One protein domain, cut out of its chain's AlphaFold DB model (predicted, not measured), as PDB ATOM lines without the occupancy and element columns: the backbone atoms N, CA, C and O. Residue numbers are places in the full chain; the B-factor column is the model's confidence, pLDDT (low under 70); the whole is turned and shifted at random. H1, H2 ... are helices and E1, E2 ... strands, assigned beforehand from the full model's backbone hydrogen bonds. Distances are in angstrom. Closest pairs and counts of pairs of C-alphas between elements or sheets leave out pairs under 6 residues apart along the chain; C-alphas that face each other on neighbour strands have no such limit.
ATOM      1  N   VAL A  15     -36.366  20.400   7.355       93.56
ATOM      2  CA  VAL A  15     -36.626  19.309   8.302       93.56
ATOM      3  C   VAL A  15     -37.360  19.802   9.544       93.56
ATOM      4  O   VAL A  15     -37.224  20.955   9.957       93.56
ATOM      5  N   VAL A  16     -38.141  18.911  10.149       94.00
ATOM      6  CA  VAL A  16     -38.757  19.134  11.460       94.00
ATOM      7  C   VAL A  16     -37.897  18.457  12.511       94.00
ATOM      8  O   VAL A  16     -37.636  17.258  12.415       94.00
ATOM      9  N   HIS A  17     -37.508  19.219  13.524       91.81
ATOM     10  CA  HIS A  17     -36.864  18.698  14.722       91.81
ATOM     11  C   HIS A  17     -37.876  18.481  15.845       91.81
ATOM     12  O   HIS A  17     -38.935  19.120  15.870       91.81
ATOM     13  N   ASP A  18     -37.553  17.589  16.778       89.31
ATOM     14  CA  ASP A  18     -38.262  17.549  18.050       89.31
ATOM     15  C   ASP A  18     -38.037  18.841  18.856       89.31
ATOM     16  O   ASP A  18     -37.125  19.631  18.618       89.31
ATOM     17  N   GLY A  19     -38.960  19.119  19.777       88.75
ATOM     18  CA  GLY A  19     -38.859  20.282  20.664       88.75
ATOM     19  C   GLY A  19     -38.087  19.995  21.953       88.75
ATOM     20  O   GLY A  19     -37.942  20.893  22.781       88.75
ATOM     21  N   GLU A  20     -37.648  18.752  22.157       90.69
ATOM     22  CA  GLU A  20     -37.015  18.279  23.386       90.69
ATOM     23  C   GLU A  20     -35.553  17.917  23.096       90.69
ATOM     24  O   GLU A  20     -35.300  16.976  22.356       90.69
ATOM     25  N   PRO A  21     -34.574  18.650  23.648       87.56
ATOM     26  CA  PRO A  21     -33.177  18.411  23.321       87.56
ATOM     27  C   PRO A  21     -32.693  17.063  23.872       87.56
ATOM     28  O   PRO A  21     -32.836  16.782  25.065       87.56
ATOM     29  N   THR A  22     -32.035  16.270  23.028       84.19
ATOM     30  CA  THR A  22     -31.442  14.971  23.390       84.19
ATOM     31  C   THR A  22     -30.008  15.096  23.911       84.19
ATOM     32  O   THR A  22     -29.468  14.170  24.518       84.19
ATOM     33  N   GLY A  23     -29.389  16.270  23.745       84.56
ATOM     34  CA  GLY A  23     -28.052  16.568  24.248       84.56
ATOM     35  C   GLY A  23     -27.603  18.001  23.969       84.56
ATOM     36  O   GLY A  23     -28.398  18.867  23.602       84.56
ATOM     37  N   ALA A  24     -26.305  18.259  24.144       85.88
ATOM     38  CA  ALA A  24     -25.694  19.543  23.812       85.88
ATOM     39  C   ALA A  24     -24.264  19.378  23.276       85.88
ATOM     40  O   ALA A  24     -23.509  18.516  23.733       85.88
ATOM     41  N   ARG A  25     -23.876  20.245  22.337       86.06
ATOM     42  CA  ARG A  25     -22.512  20.374  21.798       86.06
ATOM     43  C   ARG A  25     -21.922  21.725  22.166       86.06
ATOM     44  O   ARG A  25     -22.662  22.638  22.524       86.06
ATOM     45  N   THR A  26     -20.602  21.858  22.084       87.94
ATOM     46  CA  THR A  26     -19.961  23.175  22.174       87.94
ATOM     47  C   THR A  26     -19.590  23.622  20.770       87.94
ATOM     48  O   THR A  26     -18.869  22.911  20.082       87.94
ATOM     49  N   TYR A  27     -20.068  24.786  20.352       84.12
ATOM     50  CA  TYR A  27     -19.774  25.406  19.065       84.12
ATOM     51  C   TYR A  27     -19.228  26.810  19.321       84.12
ATOM     52  O   TYR A  27     -19.905  27.617  19.960       84.12
ATOM     53  N   ASN A  28     -17.995  27.093  18.893       86.81
ATOM     54  CA  ASN A  28     -17.310  28.371  19.130       86.81
ATOM     55  C   ASN A  28     -17.370  28.806  20.613       86.81
ATOM     56  O   ASN A  28     -17.650  29.955  20.952       86.81
ATOM     57  N   GLY A  29     -17.167  27.844  21.523       85.81
ATOM     58  CA  GLY A  29     -17.215  28.055  22.974       85.81
ATOM     59  C   GLY A  29     -18.619  28.179  23.584       85.81
ATOM     60  O   GLY A  29     -18.735  28.292  24.804       85.81
ATOM     61  N   GLN A  30     -19.687  28.126  22.785       88.19
ATOM     62  CA  GLN A  30     -21.071  28.195  23.258       88.19
ATOM     63  C   GLN A  30     -21.727  26.817  23.279       88.19
ATOM     64  O   GLN A  30     -21.557  26.026  22.358       88.19
ATOM     65  N   SER A  31     -22.514  26.532  24.318       88.56
ATOM     66  CA  SER A  31     -23.311  25.306  24.350       88.56
ATOM     67  C   SER A  31     -24.547  25.457  23.461       88.56
ATOM     68  O   SER A  31     -25.336  26.382  23.656       88.56
ATOM     69  N   VAL A  32     -24.711  24.550  22.500       88.50
ATOM     70  CA  VAL A  32     -25.851  24.469  21.580       88.50
ATOM     71  C   VAL A  32     -26.598  23.158  21.802       88.50
ATOM     72  O   VAL A  32     -25.976  22.109  21.970       88.50
ATOM     73  N   ALA A  33     -27.928  23.218  21.836       88.94
ATOM     74  CA  ALA A  33     -28.771  22.040  21.999       88.94
ATOM     75  C   ALA A  33     -28.750  21.161  20.738       88.94
ATOM     76  O   ALA A  33     -28.675  21.669  19.619       88.94
ATOM     77  N   VAL A  34     -28.816  19.847  20.939       86.56
ATOM     78  CA  VAL A  34     -28.973  18.845  19.879       86.56
ATOM     79  C   VAL A  34     -30.413  18.355  19.908       86.56
ATOM     80  O   VAL A  34     -30.923  18.038  20.981       86.56
ATOM     81  N   PHE A  35     -31.035  18.312  18.735       89.69
ATOM     82  CA  PHE A  35     -32.411  17.874  18.526       89.69
ATOM     83  C   PHE A  35     -32.431  16.757  17.495       89.69
ATOM     84  O   PHE A  35     -31.639  16.782  16.543       89.69
ATOM     85  N   ASP A  36     -33.357  15.820  17.648       88.81
ATOM     86  CA  ASP A  36     -33.498  14.736  16.688       88.81
ATOM     87  C   ASP A  36     -34.307  15.214  15.477       88.81
ATOM     88  O   ASP A  36     -35.248  16.005  15.581       88.81
ATOM     89  N   GLU A  37     -33.920  14.765  14.283       90.94
ATOM     90  CA  GLU A  37     -34.728  14.963  13.080       90.94
ATOM     91  C   GLU A  37     -35.938  14.019  13.129       90.94
ATOM     92  O   GLU A  37     -35.778  12.800  13.170       90.94
ATOM     93  N   LEU A  38     -37.152  14.568  13.091       92.38
ATOM     94  CA  LEU A  38     -38.386  13.783  13.070       92.38
ATOM     95  C   LEU A  38     -38.792  13.387  11.650       92.38
ATOM     96  O   LEU A  38     -39.191  12.246  11.413       92.38
ATOM     97  N   LEU A  39     -38.742  14.340  10.714       93.88
ATOM     98  CA  LEU A  39     -39.080  14.115   9.309       93.88
ATOM     99  C   LEU A  39     -38.538  15.213   8.389       93.88
ATOM    100  O   LEU A  39     -38.333  16.356   8.802       93.88
ATOM    101  N   LEU A  40     -38.424  14.867   7.106       95.19
ATOM    102  CA  LEU A  40     -38.234  15.807   6.006       95.19
ATOM    103  C   LEU A  40     -39.583  16.426   5.623       95.19
ATOM    104  O   LEU A  40     -40.478  15.720   5.155       95.19
ATOM    105  N   PHE A  41     -39.735  17.729   5.845       96.31
ATOM    106  CA  PHE A  41     -40.964  18.465   5.550       96.31
ATOM    107  C   PHE A  41     -41.048  18.845   4.074       96.31
ATOM    108  O   PHE A  41     -42.072  18.614   3.433       96.31
ATOM    109  N   GLU A  42     -39.957  19.386   3.533       96.81
ATOM    110  CA  GLU A  42     -39.853  19.772   2.130       96.81
ATOM    111  C   GLU A  42     -38.484  19.368   1.586       96.81
ATOM    112  O   GLU A  42     -37.448  19.713   2.157       96.81
ATOM    113  N   ALA A  43     -38.490  18.602   0.495       95.25
ATOM    114  CA  ALA A  43     -37.275  18.161  -0.173       95.25
ATOM    115  C   ALA A  43     -36.779  19.235  -1.144       95.25
ATOM    116  O   ALA A  43     -37.543  19.732  -1.973       95.25
ATOM    117  N   SER A  44     -35.482  19.520  -1.103       95.56
ATOM    118  CA  SER A  44     -34.835  20.411  -2.057       95.56
ATOM    119  C   SER A  44     -34.763  19.793  -3.453       95.56
ATOM    120  O   SER A  44     -34.449  18.609  -3.642       95.56
ATOM    121  N   SER A  45     -35.002  20.625  -4.466       95.19
ATOM    122  CA  SER A  45     -34.842  20.251  -5.873       95.19
ATOM    123  C   SER A  45     -33.383  20.271  -6.334       95.19
ATOM    124  O   SER A  45     -33.070  19.659  -7.359       95.19
ATOM    125  N   LEU A  46     -32.483  20.919  -5.585       96.62
ATOM    126  CA  LEU A  46     -31.077  21.039  -5.955       96.62
ATOM    127  C   LEU A  46     -30.387  19.668  -5.882       96.62
ATOM    128  O   LEU A  46     -30.467  18.990  -4.850       96.62
ATOM    129  N   PRO A  47     -29.730  19.211  -6.961       96.19
ATOM    130  CA  PRO A  47     -28.939  17.995  -6.909       96.19
ATOM    131  C   PRO A  47     -27.629  18.250  -6.162       96.19
ATOM    132  O   PRO A  47     -27.090  19.355  -6.195       96.19
ATOM    133  N   THR A  48     -27.089  17.204  -5.542       97.50
ATOM    134  CA  THR A  48     -25.718  17.227  -5.030       97.50
ATOM    135  C   THR A  48     -24.782  16.760  -6.138       97.50
ATOM    136  O   THR A  48     -24.944  15.668  -6.677       97.50
ATOM    137  N   LEU A  49     -23.802  17.581  -6.481       97.94
ATOM    138  CA  LEU A  49     -22.717  17.275  -7.406       97.94
ATOM    139  C   LEU A  49     -21.401  17.244  -6.625       97.94
ATOM    140  O   LEU A  49     -21.304  17.757  -5.508       97.94
ATOM    141  N   HIS A  50     -20.366  16.691  -7.233       98.00
ATOM    142  CA  HIS A  50     -19.005  16.832  -6.745       98.00
ATOM    143  C   HIS A  50     -18.048  17.031  -7.914       98.00
ATOM    144  O   HIS A  50     -18.291  16.528  -9.008       98.00
ATOM    145  N   ALA A  51     -16.983  17.790  -7.683       98.38
ATOM    146  CA  ALA A  51     -15.910  18.008  -8.645       98.38
ATOM    147  C   ALA A  51     -14.562  18.040  -7.926       98.38
ATOM    148  O   ALA A  51     -14.485  18.378  -6.742       98.38
ATOM    149  N   THR A  52     -13.487  17.722  -8.642       98.44
ATOM    150  CA  THR A  52     -12.129  17.977  -8.151       98.44
ATOM    151  C   THR A  52     -11.702  19.364  -8.598       98.44
ATOM    152  O   THR A  52     -11.700  19.656  -9.793       98.44
ATOM    153  N   VAL A  53     -11.301  20.205  -7.652       98.06
ATOM    154  CA  VAL A  53     -10.736  21.531  -7.908       98.06
ATOM    155  C   VAL A  53      -9.270  21.541  -7.513       98.06
ATOM    156  O   VAL A  53      -8.852  20.806  -6.622       98.06
ATOM    157  N   ASN A  54      -8.484  22.381  -8.169       97.50
ATOM    158  CA  ASN A  54      -7.090  22.615  -7.841       97.50
ATOM    159  C   ASN A  54      -6.824  24.119  -7.880       97.50
ATOM    160  O   ASN A  54      -7.001  24.749  -8.925       97.50
ATOM    161  N   ALA A  55      -6.411  24.670  -6.745       96.38
ATOM    162  CA  ALA A  55      -5.985  26.053  -6.595       96.38
ATOM    163  C   ALA A  55      -4.904  26.127  -5.519       96.38
ATOM    164  O   ALA A  55      -5.010  25.436  -4.515       96.38
ATOM    165  N   ALA A  56      -3.856  26.929  -5.711       93.56
ATOM    166  CA  ALA A  56      -2.729  26.959  -4.775       93.56
ATOM    167  C   ALA A  56      -3.114  27.514  -3.393       93.56
ATOM    168  O   ALA A  56      -2.680  26.975  -2.375       93.56
ATOM    169  N   ASP A  57      -3.952  28.551  -3.371       93.12
ATOM    170  CA  ASP A  57      -4.309  29.286  -2.162       93.12
ATOM    171  C   ASP A  57      -5.697  28.894  -1.645       93.12
ATOM    172  O   ASP A  57      -6.648  28.735  -2.411       93.12
ATOM    173  N   ALA A  58      -5.841  28.796  -0.321       93.12
ATOM    174  CA  ALA A  58      -7.132  28.530   0.321       93.12
ATOM    175  C   ALA A  58      -8.192  29.587  -0.037       93.12
ATOM    176  O   ALA A  58      -9.343  29.246  -0.287       93.12
ATOM    177  N   SER A  59      -7.779  30.853  -0.176       93.62
ATOM    178  CA  SER A  59      -8.662  31.958  -0.564       93.62
ATOM    179  C   SER A  59      -9.312  31.766  -1.932       93.62
ATOM    180  O   SER A  59     -10.383  32.309  -2.190       93.62
ATOM    181  N   ASP A  60      -8.673  31.011  -2.825       96.00
ATOM    182  CA  ASP A  60      -9.234  30.715  -4.138       96.00
ATOM    183  C   ASP A  60     -10.364  29.694  -4.033       96.00
ATOM    184  O   ASP A  60     -11.359  29.799  -4.748       96.00
ATOM    185  N   VAL A  61     -10.232  28.734  -3.117       96.00
ATOM    186  CA  VAL A  61     -11.284  27.766  -2.794       96.00
ATOM    187  C   VAL A  61     -12.427  28.469  -2.061       96.00
ATOM    188  O   VAL A  61     -13.584  28.271  -2.422       96.00
ATOM    189  N   ASP A  62     -12.130  29.371  -1.123       94.69
ATOM    190  CA  ASP A  62     -13.150  30.192  -0.458       94.69
ATOM    191  C   ASP A  62     -13.899  31.091  -1.458       94.69
ATOM    192  O   ASP A  62     -15.116  31.255  -1.366       94.69
ATOM    193  N   ALA A  63     -13.204  31.636  -2.463       95.62
ATOM    194  CA  ALA A  63     -13.828  32.418  -3.528       95.62
ATOM    195  C   ALA A  63     -14.765  31.576  -4.413       95.62
ATOM    196  O   ALA A  63     -15.800  32.083  -4.848       95.62
ATOM    197  N   LEU A  64     -14.432  30.303  -4.663       97.38
ATOM    198  CA  LEU A  64     -15.343  29.363  -5.326       97.38
ATOM    199  C   LEU A  64     -16.585  29.116  -4.469       97.38
ATOM    200  O   LEU A  64     -17.703  29.157  -4.966       97.38
ATOM    201  N   VAL A  65     -16.401  28.887  -3.170       96.69
ATOM    202  CA  VAL A  65     -17.515  28.670  -2.244       96.69
ATOM    203  C   VAL A  65     -18.448  29.886  -2.227       96.69
ATOM    204  O   VAL A  65     -19.665  29.752  -2.365       96.69
ATOM    205  N   ALA A  66     -17.877  31.088  -2.144       96.56
ATOM    206  CA  ALA A  66     -18.628  32.336  -2.160       96.56
ATOM    207  C   ALA A  66     -19.403  32.566  -3.471       96.56
ATOM    208  O   ALA A  66     -20.496  33.131  -3.424       96.56
ATOM    209  N   SER A  67     -18.886  32.130  -4.630       97.81
ATOM    210  CA  SER A  67     -19.576  32.323  -5.914       97.81
ATOM    211  C   SER A  67     -20.863  31.502  -6.023       97.81
ATOM    212  O   SER A  67     -21.845  31.992  -6.579       97.81
ATOM    213  N   PHE A  68     -20.897  30.301  -5.437       98.31
ATOM    214  CA  PHE A  68     -22.113  29.487  -5.348       98.31
ATOM    215  C   PHE A  68     -23.126  30.099  -4.379       98.31
ATOM    216  O   PHE A  68     -24.294  30.256  -4.735       98.31
ATOM    217  N   PHE A  69     -22.685  30.528  -3.192       96.81
ATOM    218  CA  PHE A  69     -23.582  31.172  -2.228       96.81
ATOM    219  C   PHE A  69     -24.198  32.471  -2.756       96.81
ATOM    220  O   PHE A  69     -25.342  32.776  -2.432       96.81
ATOM    221  N   ALA A  70     -23.484  33.218  -3.602       97.38
ATOM    222  CA  ALA A  70     -24.020  34.414  -4.251       97.38
ATOM    223  C   ALA A  70     -25.197  34.130  -5.212       97.38
ATOM    224  O   ALA A  70     -25.882  35.070  -5.610       97.38
ATOM    225  N   GLN A  71     -25.421  32.865  -5.583       96.88
ATOM    226  CA  GLN A  71     -26.505  32.397  -6.455       96.88
ATOM    227  C   GLN A  71     -27.527  31.521  -5.702       96.88
ATOM    228  O   GLN A  71     -28.245  30.746  -6.326       96.88
ATOM    229  N   ASP A  72     -27.563  31.598  -4.364       95.94
ATOM    230  CA  ASP A  72     -28.403  30.753  -3.496       95.94
ATOM    231  C   ASP A  72     -28.140  29.237  -3.647       95.94
ATOM    232  O   ASP A  72     -28.973  28.394  -3.300       95.94
ATOM    233  N   PHE A  73     -26.950  28.875  -4.128       97.81
ATOM    234  CA  PHE A  73     -26.466  27.500  -4.203       97.81
ATOM    235  C   PHE A  73     -25.555  27.158  -3.021       97.81
ATOM    236  O   PHE A  73     -25.124  28.022  -2.255       97.81
ATOM    237  N   GLY A  74     -25.252  25.869  -2.872       97.31
ATOM    238  CA  GLY A  74     -24.306  25.380  -1.870       97.31
ATOM    239  C   GLY A  74     -22.967  24.984  -2.487       97.31
ATOM    240  O   GLY A  74     -22.931  24.396  -3.567       97.31
ATOM    241  N   ALA A  75     -21.875  25.247  -1.775       97.06
ATOM    242  CA  ALA A  75     -20.560  24.696  -2.072       97.06
ATOM    243  C   ALA A  75     -19.806  24.421  -0.769       97.06
ATOM    244  O   ALA A  75     -19.803  25.256   0.134       97.06
ATOM    245  N   GLU A  76     -19.172  23.257  -0.670       95.06
ATOM    246  CA  GLU A  76     -18.436  22.850   0.523       95.06
ATOM    247  C   GLU A  76     -17.185  22.029   0.148       95.06
ATOM    248  O   GLU A  76     -17.302  20.971  -0.482       95.06
ATOM    249  N   PRO A  77     -15.969  22.507   0.465       95.38
ATOM    250  CA  PRO A  77     -14.743  21.782   0.167       95.38
ATOM    251  C   PRO A  77     -14.593  20.574   1.094       95.38
ATOM    252  O   PRO A  77     -14.876  20.650   2.279       95.38
ATOM    253  N   ALA A  78     -14.057  19.456   0.605       92.75
ATOM    254  CA  ALA A  78     -13.860  18.265   1.435       92.75
ATOM    255  C   ALA A  78     -12.951  18.519   2.652       92.75
ATOM    256  O   ALA A  78     -13.041  17.798   3.644       92.75
ATOM    257  N   SER A  79     -12.092  19.544   2.586       90.81
ATOM    258  CA  SER A  79     -11.259  19.971   3.711       90.81
ATOM    259  C   SER A  79     -12.038  20.600   4.873       90.81
ATOM    260  O   SER A  79     -11.494  20.626   5.974       90.81
ATOM    261  N   SER A  80     -13.290  21.043   4.681       87.88
ATOM    262  CA  SER A  80     -14.140  21.556   5.768       87.88
ATOM    263  C   SER A  80     -14.844  20.452   6.565       87.88
ATOM    264  O   SER A  80     -15.398  20.717   7.633       87.88
ATOM    265  N   PHE A  81     -14.830  19.203   6.088       86.44
ATOM    266  CA  PHE A  81     -15.472  18.101   6.797       86.44
ATOM    267  C   PHE A  81     -14.631  17.577   7.957       86.44
ATOM    268  O   PHE A  81     -13.424  17.364   7.847       86.44
ATOM    269  N   HIS A  82     -15.314  17.246   9.054       81.56
ATOM    270  CA  HIS A  82     -14.726  16.529  10.175       81.56
ATOM    271  C   HIS A  82     -15.416  15.179  10.363       81.56
ATOM    272  O   HIS A  82     -16.574  15.099  10.777       81.56
ATOM    273  N   MET A  83     -14.694  14.102  10.064       82.06
ATOM    274  CA  MET A  83     -15.215  12.752  10.240       82.06
ATOM    275  C   MET A  83     -15.136  12.351  11.709       82.06
ATOM    276  O   MET A  83     -14.055  12.178  12.268       82.06
ATOM    277  N   LEU A  84     -16.300  12.173  12.326       83.56
ATOM    278  CA  LEU A  84     -16.418  11.684  13.693       83.56
ATOM    279  C   LEU A  84     -16.632  10.170  13.705       83.56
ATOM    280  O   LEU A  84     -17.341   9.610  12.870       83.56
ATOM    281  N   CYS A  85     -16.047   9.506  14.700       85.00
ATOM    282  CA  CYS A  85     -16.403   8.129  15.013       85.00
ATOM    283  C   CYS A  85     -17.863   8.048  15.504       85.00
ATOM    284  O   CYS A  85     -18.374   9.034  16.032       85.00
ATOM    285  N   ALA A  86     -18.518   6.885  15.403       79.62
ATOM    286  CA  ALA A  86     -19.901   6.715  15.881       79.62
ATOM    287  C   ALA A  86     -20.064   7.149  17.353       79.62
ATOM    288  O   ALA A  86     -20.854   8.039  17.652       79.62
ATOM    289  N   CYS A  87     -19.201   6.646  18.245       80.94
ATOM    290  CA  CYS A  87     -19.199   7.032  19.661       80.94
ATOM    291  C   CYS A  87     -18.959   8.537  19.881       80.94
ATOM    292  O   CYS A  87     -19.434   9.110  20.853       80.94
ATOM    293  N   CYS A  88     -18.186   9.173  18.998       80.25
ATOM    294  CA  CYS A  88     -17.837  10.587  19.067       80.25
ATOM    295  C   CYS A  88     -19.027  11.445  18.624       80.25
ATOM    296  O   CYS A  88     -19.305  12.469  19.233       80.25
ATOM    297  N   SER A  89     -19.743  11.007  17.586       77.19
ATOM    298  CA  SER A  89     -20.940  11.679  17.081       77.19
ATOM    299  C   SER A  89     -22.083  11.679  18.102       77.19
ATOM    300  O   SER A  89     -22.845  12.640  18.167       77.19
ATOM    301  N   GLU A  90     -22.173  10.630  18.918       73.75
ATOM    302  CA  GLU A  90     -23.145  10.500  20.014       73.75
ATOM    303  C   GLU A  90     -22.651  11.130  21.334       73.75
ATOM    304  O   GLU A  90     -23.409  11.261  22.293       73.75
ATOM    305  N   GLY A  91     -21.374  11.515  21.399       72.06
ATOM    306  CA  GLY A  91     -20.739  12.114  22.570       72.06
ATOM    307  C   GLY A  91     -20.679  13.645  22.535       72.06
ATOM    308  O   GLY A  91     -21.215  14.312  21.649       72.06
ATOM    309  N   ARG A  92     -19.972  14.230  23.514       72.12
ATOM    310  CA  ARG A  92     -19.688  15.672  23.542       72.12
ATOM    311  C   ARG A  92     -18.507  15.982  22.627       72.12
ATOM    312  O   ARG A  92     -17.379  15.598  22.926       72.12
ATOM    313  N   HIS A 103      -8.172  24.462   2.858       84.25
ATOM    314  CA  HIS A 103      -6.796  24.343   2.376       84.25
ATOM    315  C   HIS A 103      -6.747  24.580   0.869       84.25
ATOM    316  O   HIS A 103      -7.710  24.290   0.167       84.25
ATOM    317  N   GLY A 104      -5.622  25.085   0.364       88.56
ATOM    318  CA  GLY A 104      -5.314  25.018  -1.063       88.56
ATOM    319  C   GLY A 104      -4.915  23.599  -1.496       88.56
ATOM    320  O   GLY A 104      -4.927  22.647  -0.717       88.56
ATOM    321  N   GLY A 105      -4.510  23.465  -2.751       93.81
ATOM    322  CA  GLY A 105      -4.189  22.210  -3.414       93.81
ATOM    323  C   GLY A 105      -5.386  21.561  -4.111       93.81
ATOM    324  O   GLY A 105      -6.454  22.151  -4.281       93.81
ATOM    325  N   SER A 106      -5.171  20.320  -4.549       96.19
ATOM    326  CA  SER A 106      -6.199  19.519  -5.210       96.19
ATOM    327  C   SER A 106      -7.134  18.898  -4.176       96.19
ATOM    328  O   SER A 106      -6.673  18.163  -3.305       96.19
ATOM    329  N   GLN A 107      -8.437  19.134  -4.300       96.06
ATOM    330  CA  GLN A 107      -9.439  18.553  -3.407       96.06
ATOM    331  C   GLN A 107     -10.802  18.406  -4.077       96.06
ATOM    332  O   GLN A 107     -11.105  19.074  -5.064       96.06
ATOM    333  N   THR A 108     -11.645  17.553  -3.504       97.12
ATOM    334  CA  THR A 108     -13.060  17.482  -3.870       97.12
ATOM    335  C   THR A 108     -13.814  18.669  -3.278       97.12
ATOM    336  O   THR A 108     -13.594  19.023  -2.123       97.12
ATOM    337  N   VAL A 109     -14.730  19.248  -4.047       97.19
ATOM    338  CA  VAL A 109     -15.743  20.193  -3.569       97.19
ATOM    339  C   VAL A 109     -17.113  19.610  -3.876       97.19
ATOM    340  O   VAL A 109     -17.357  19.129  -4.985       97.19
ATOM    341  N   TRP A 110     -17.988  19.647  -2.882       97.81
ATOM    342  CA  TRP A 110     -19.380  19.231  -2.967       97.81
ATOM    343  C   TRP A 110     -20.233  20.442  -3.295       97.81
ATOM    344  O   TRP A 110     -20.085  21.488  -2.672       97.81
ATOM    345  N   LEU A 111     -21.106  20.316  -4.285       98.31
ATOM    346  CA  LEU A 111     -21.876  21.425  -4.836       98.31
ATOM    347  C   LEU A 111     -23.362  21.090  -4.783       98.31
ATOM    348  O   LEU A 111     -23.754  19.955  -5.037       98.31
ATOM    349  N   ALA A 112     -24.191  22.081  -4.496       98.06
ATOM    350  CA  ALA A 112     -25.638  21.983  -4.570       98.06
ATOM    351  C   ALA A 112     -26.176  23.035  -5.534       98.06
ATOM    352  O   ALA A 112     -26.504  24.150  -5.134       98.06
ATOM    353  N   ALA A 113     -26.217  22.672  -6.810       98.12
ATOM    354  CA  ALA A 113     -26.641  23.517  -7.920       98.12
ATOM    355  C   ALA A 113     -27.052  22.618  -9.093       98.12
ATOM    356  O   ALA A 113     -26.556  21.491  -9.184       98.12
ATOM    357  N   PRO A 114     -27.914  23.071 -10.017       98.12
ATOM    358  CA  PRO A 114     -28.117  22.330 -11.252       98.12
ATOM    359  C   PRO A 114     -26.812  22.285 -12.075       98.12
ATOM    360  O   PRO A 114     -25.958  23.168 -11.978       98.12
ATOM    361  N   GLU A 115     -26.608  21.204 -12.837       98.12
ATOM    362  CA  GLU A 115     -25.297  20.889 -13.436       98.12
ATOM    363  C   GLU A 115     -24.784  21.981 -14.386       98.12
ATOM    364  O   GLU A 115     -23.587  22.270 -14.410       98.12
ATOM    365  N   THR A 116     -25.682  22.600 -15.154       98.19
ATOM    366  CA  THR A 116     -25.329  23.650 -16.118       98.19
ATOM    367  C   THR A 116     -24.750  24.872 -15.407       98.19
ATOM    368  O   THR A 116     -23.694  25.371 -15.789       98.19
ATOM    369  N   GLU A 117     -25.408  25.312 -14.339       98.56
ATOM    370  CA  GLU A 117     -25.031  26.450 -13.510       98.56
ATOM    371  C   GLU A 117     -23.753  26.151 -12.724       98.56
ATOM    372  O   GLU A 117     -22.848  26.983 -12.678       98.56
ATOM    373  N   ALA A 118     -23.626  24.936 -12.178       98.56
ATOM    374  CA  ALA A 118     -22.407  24.501 -11.502       98.56
ATOM    375  C   ALA A 118     -21.194  24.556 -12.439       98.56
ATOM    376  O   ALA A 118     -20.145  25.082 -12.073       98.56
ATOM    377  N   ARG A 119     -21.347  24.044 -13.667       98.56
ATOM    378  CA  ARG A 119     -20.300  24.071 -14.694       98.56
ATOM    379  C   ARG A 119     -19.926  25.500 -15.073       98.56
ATOM    380  O   ARG A 119     -18.741  25.807 -15.125       98.56
ATOM    381  N   GLN A 120     -20.917  26.367 -15.274       98.50
ATOM    382  CA  GLN A 120     -20.682  27.771 -15.591       98.50
ATOM    383  C   GLN A 120     -19.869  28.470 -14.490       98.50
ATOM    384  O   GLN A 120     -18.859  29.102 -14.790       98.50
ATOM    385  N   LEU A 121     -20.261  28.319 -13.222       98.50
ATOM    386  CA  LEU A 121     -19.553  28.935 -12.095       98.50
ATOM    387  C   LEU A 121     -18.127  28.387 -11.930       98.50
ATOM    388  O   LEU A 121     -17.206  29.145 -11.626       98.50
ATOM    389  N   LEU A 122     -17.928  27.084 -12.151       98.56
ATOM    390  CA  LEU A 122     -16.607  26.453 -12.127       98.56
ATOM    391  C   LEU A 122     -15.701  26.966 -13.260       98.56
ATOM    392  O   LEU A 122     -14.524  27.250 -13.025       98.56
ATOM    393  N   ASP A 123     -16.241  27.115 -14.472       98.38
ATOM    394  CA  ASP A 123     -15.524  27.666 -15.624       98.38
ATOM    395  C   ASP A 123     -15.146  29.133 -15.404       98.38
ATOM    396  O   ASP A 123     -13.991  29.508 -15.613       98.38
ATOM    397  N   GLU A 124     -16.080  29.953 -14.917       98.06
ATOM    398  CA  GLU A 124     -15.829  31.352 -14.558       98.06
ATOM    399  C   GLU A 124     -14.738  31.465 -13.486       98.06
ATOM    400  O   GLU A 124     -13.788  32.238 -13.643       98.06
ATOM    401  N   TRP A 125     -14.807  30.647 -12.434       97.75
ATOM    402  CA  TRP A 125     -13.797  30.608 -11.376       97.75
ATOM    403  C   TRP A 125     -12.401  30.220 -11.894       97.75
ATOM    404  O   TRP A 125     -11.398  30.823 -11.488       97.75
ATOM    405  N   ALA A 126     -12.325  29.263 -12.826       97.19
ATOM    406  CA  ALA A 126     -11.070  28.803 -13.420       97.19
ATOM    407  C   ALA A 126     -10.386  29.851 -14.315       97.19
ATOM    408  O   ALA A 126      -9.191  29.738 -14.585       97.19
ATOM    409  N   THR A 127     -11.086  30.915 -14.728       95.94
ATOM    410  CA  THR A 127     -10.450  32.034 -15.449       95.94
ATOM    411  C   THR A 127      -9.482  32.846 -14.574       95.94
ATOM    412  O   THR A 127      -8.631  33.567 -15.098       95.94
ATOM    413  N   GLY A 128      -9.568  32.712 -13.244       85.25
ATOM    414  CA  GLY A 128      -8.843  33.503 -12.245       85.25
ATOM    415  C   GLY A 128      -7.352  33.191 -12.043       85.25
ATOM    416  O   GLY A 128      -6.828  33.495 -10.976       85.25
ATOM    417  N   GLY A 129      -6.649  32.604 -13.018       81.94
ATOM    418  CA  GLY A 129      -5.212  32.296 -12.930       81.94
ATOM    419  C   GLY A 129      -4.915  30.798 -12.809       81.94
ATOM    420  O   GLY A 129      -5.478  30.000 -13.548       81.94
ATOM    421  N   ALA A 130      -3.997  30.401 -11.914       89.75
ATOM    422  CA  ALA A 130      -3.547  29.010 -11.728       89.75
ATOM    423  C   ALA A 130      -4.576  28.136 -10.972       89.75
ATOM    424  O   ALA A 130      -4.245  27.469  -9.990       89.75
ATOM    425  N   ARG A 131      -5.831  28.167 -11.429       96.44
ATOM    426  CA  ARG A 131      -6.976  27.435 -10.885       96.44
ATOM    427  C   ARG A 131      -7.536  26.513 -11.960       96.44
ATOM    428  O   ARG A 131      -7.493  26.831 -13.144       96.44
ATOM    429  N   SER A 132      -8.040  25.351 -11.572       97.75
ATOM    430  CA  SER A 132      -8.628  24.392 -12.511       97.75
ATOM    431  C   SER A 132      -9.613  23.474 -11.810       97.75
ATOM    432  O   SER A 132      -9.535  23.281 -10.597       97.75
ATOM    433  N   TRP A 133     -10.518  22.883 -12.576       98.44
ATOM    434  CA  TRP A 133     -11.457  21.890 -12.081       98.44
ATOM    435  C   TRP A 133     -11.616  20.750 -13.094       98.44
ATOM    436  O   TRP A 133     -11.312  20.904 -14.278       98.44
ATOM    437  N   ASN A 134     -12.048  19.582 -12.627       98.19
ATOM    438  CA  ASN A 134     -12.396  18.436 -13.463       98.19
ATOM    439  C   ASN A 134     -13.379  17.498 -12.741       98.19
ATOM    440  O   ASN A 134     -13.605  17.628 -11.537       98.19
ATOM    441  N   GLY A 135     -13.952  16.549 -13.488       97.19
ATOM    442  CA  GLY A 135     -14.741  15.452 -12.916       97.19
ATOM    443  C   GLY A 135     -16.020  15.901 -12.211       97.19
ATOM    444  O   GLY A 135     -16.283  15.431 -11.113       97.19
ATOM    445  N   LEU A 136     -16.779  16.834 -12.803       98.56
ATOM    446  CA  LEU A 136     -18.096  17.205 -12.278       98.56
ATOM    447  C   LEU A 136     -19.078  16.051 -12.491       98.56
ATOM    448  O   LEU A 136     -19.416  15.731 -13.631       98.56
ATOM    449  N   GLU A 137     -19.536  15.458 -11.394       98.00
ATOM    450  CA  GLU A 137     -20.384  14.268 -11.391       98.00
ATOM    451  C   GLU A 137     -21.534  14.394 -10.382       98.00
ATOM    452  O   GLU A 137     -21.389  14.965  -9.297       98.00
ATOM    453  N   LEU A 138     -22.686  13.813 -10.727       96.38
ATOM    454  CA  LEU A 138     -23.847  13.734  -9.843       96.38
ATOM    455  C   LEU A 138     -23.601  12.744  -8.702       96.38
ATOM    456  O   LEU A 138     -23.238  11.592  -8.932       96.38
ATOM    457  N   PHE A 139     -23.857  13.181  -7.470       92.00
ATOM    458  CA  PHE A 139     -23.840  12.328  -6.291       92.00
ATOM    459  C   PHE A 139     -25.230  11.720  -6.050       92.00
ATOM    460  O   PHE A 139     -26.231  12.437  -5.975       92.00
TER     461      PHE A 139
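What this domain is: This is residues 15 to 92 and 103 to 139 of the 140 residues of an uncharacterized protein of Streptomyces sp. Ru72 (UniProt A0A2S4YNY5). Two lobes stand well apart with an open space between them: a compact lobe in which H1 and H3 cover one face of a four-stranded sheet, E6 E7 E5 E8, and a thin lobe of two small strand pairs, E1 with E4 and the hairpin E2 and E3. Residues 43 to 47 join the lobes, and residues 81 to 89, of which 86 to 89 belong to H2, stand free. The printed part has 115 residues, in the order E1 E2 E3 E4 E5 H1 E6 H2 E7 H3 E8, and its class is mixed, helices and strands; the sheets are antiparallel. The whole is loose, with a radius of gyration of the C-alphas of 17.1 A, and elongated, spanning 49 by 30 by 24 A.

Where its parts are: Find C-alpha 15 at (-36.626, 19.309, 8.302), where E1, residues 15 to 17, begins. Next come E2, residues 23 to 27, E3, residues 30 to 34, and E4, residues 37 to 42. At C-alpha 48, (-25.718, 17.227, -5.030), E5 begins and runs 21.7 A to residue 55. H1, residues 58 to 69, is 16.9 A long; E6 is residues 74 to 77 and H2 residues 86 to 89. Beyond the cut, E7, residues 105 to 112, is 21.5 A long, H3, residues 115 to 126, 16.3 A, and E8, residues 131 to 138, 21.8 A, ending at C-alpha 138, (-23.847, 13.734, -9.843).

How they stand to each other: Look first at the twisted sheet, with edge strands E6 and E8. Across the neighbour strands E6 and E7, N 76 and O 110 are 2.8 A apart, across E7 and E5, N 107 and O 53 are 2.9 A apart, and across E5 and E8, N 54 and O 132 are 2.8 A apart, each pair within hydrogen-bond range. H1 and H3 are on the same face, making two layers, helices on one face of a sheet. E5, H1, E6 and E7, H3, E8 are split strand-helix-strand units, two strands that run the same way with another between them, each with a right-handed crossover. The closest C-alphas of H1 and E6 are those of Val 65 and Ala 75, 5.0 A. H3 lies over E5 at a height over the sheet of 8.6 A; it runs along the strands, at 10 degrees to E5 on the local plane. H1, with residues 64 to 68 alone, touches H3, closest at the C-alphas of Leu 64 and Trp 125, 6.4 A; they run opposite ways at a shallow tilt of 34 degrees, only just short of steep. In the two sheets of two strands, N 16 and O 39 of the antiparallel neighbours E1 and E4 are 2.9 A apart, and N 25 and O 32 of the hairpin E2 and E3 are 2.8 A apart, both within hydrogen-bond range. E3 runs on into E4 across a break of 2 residues, at 81 degrees. H2 is not on the four-stranded sheet and touches no helix. In H1 and H3 every O i to N i+4 pair is within hydrogen-bond range; H2 is too short for one.

The domain as a whole: The two C-alphas farthest apart are those of Glu 20 and Gly 129, 50.3 A. Residues 93 to 102 are not printed; C-alphas 92 and 103 are 26.3 A apart across the cut. Of the links printed whole, none is long. No printed residue is under 70 in pLDDT.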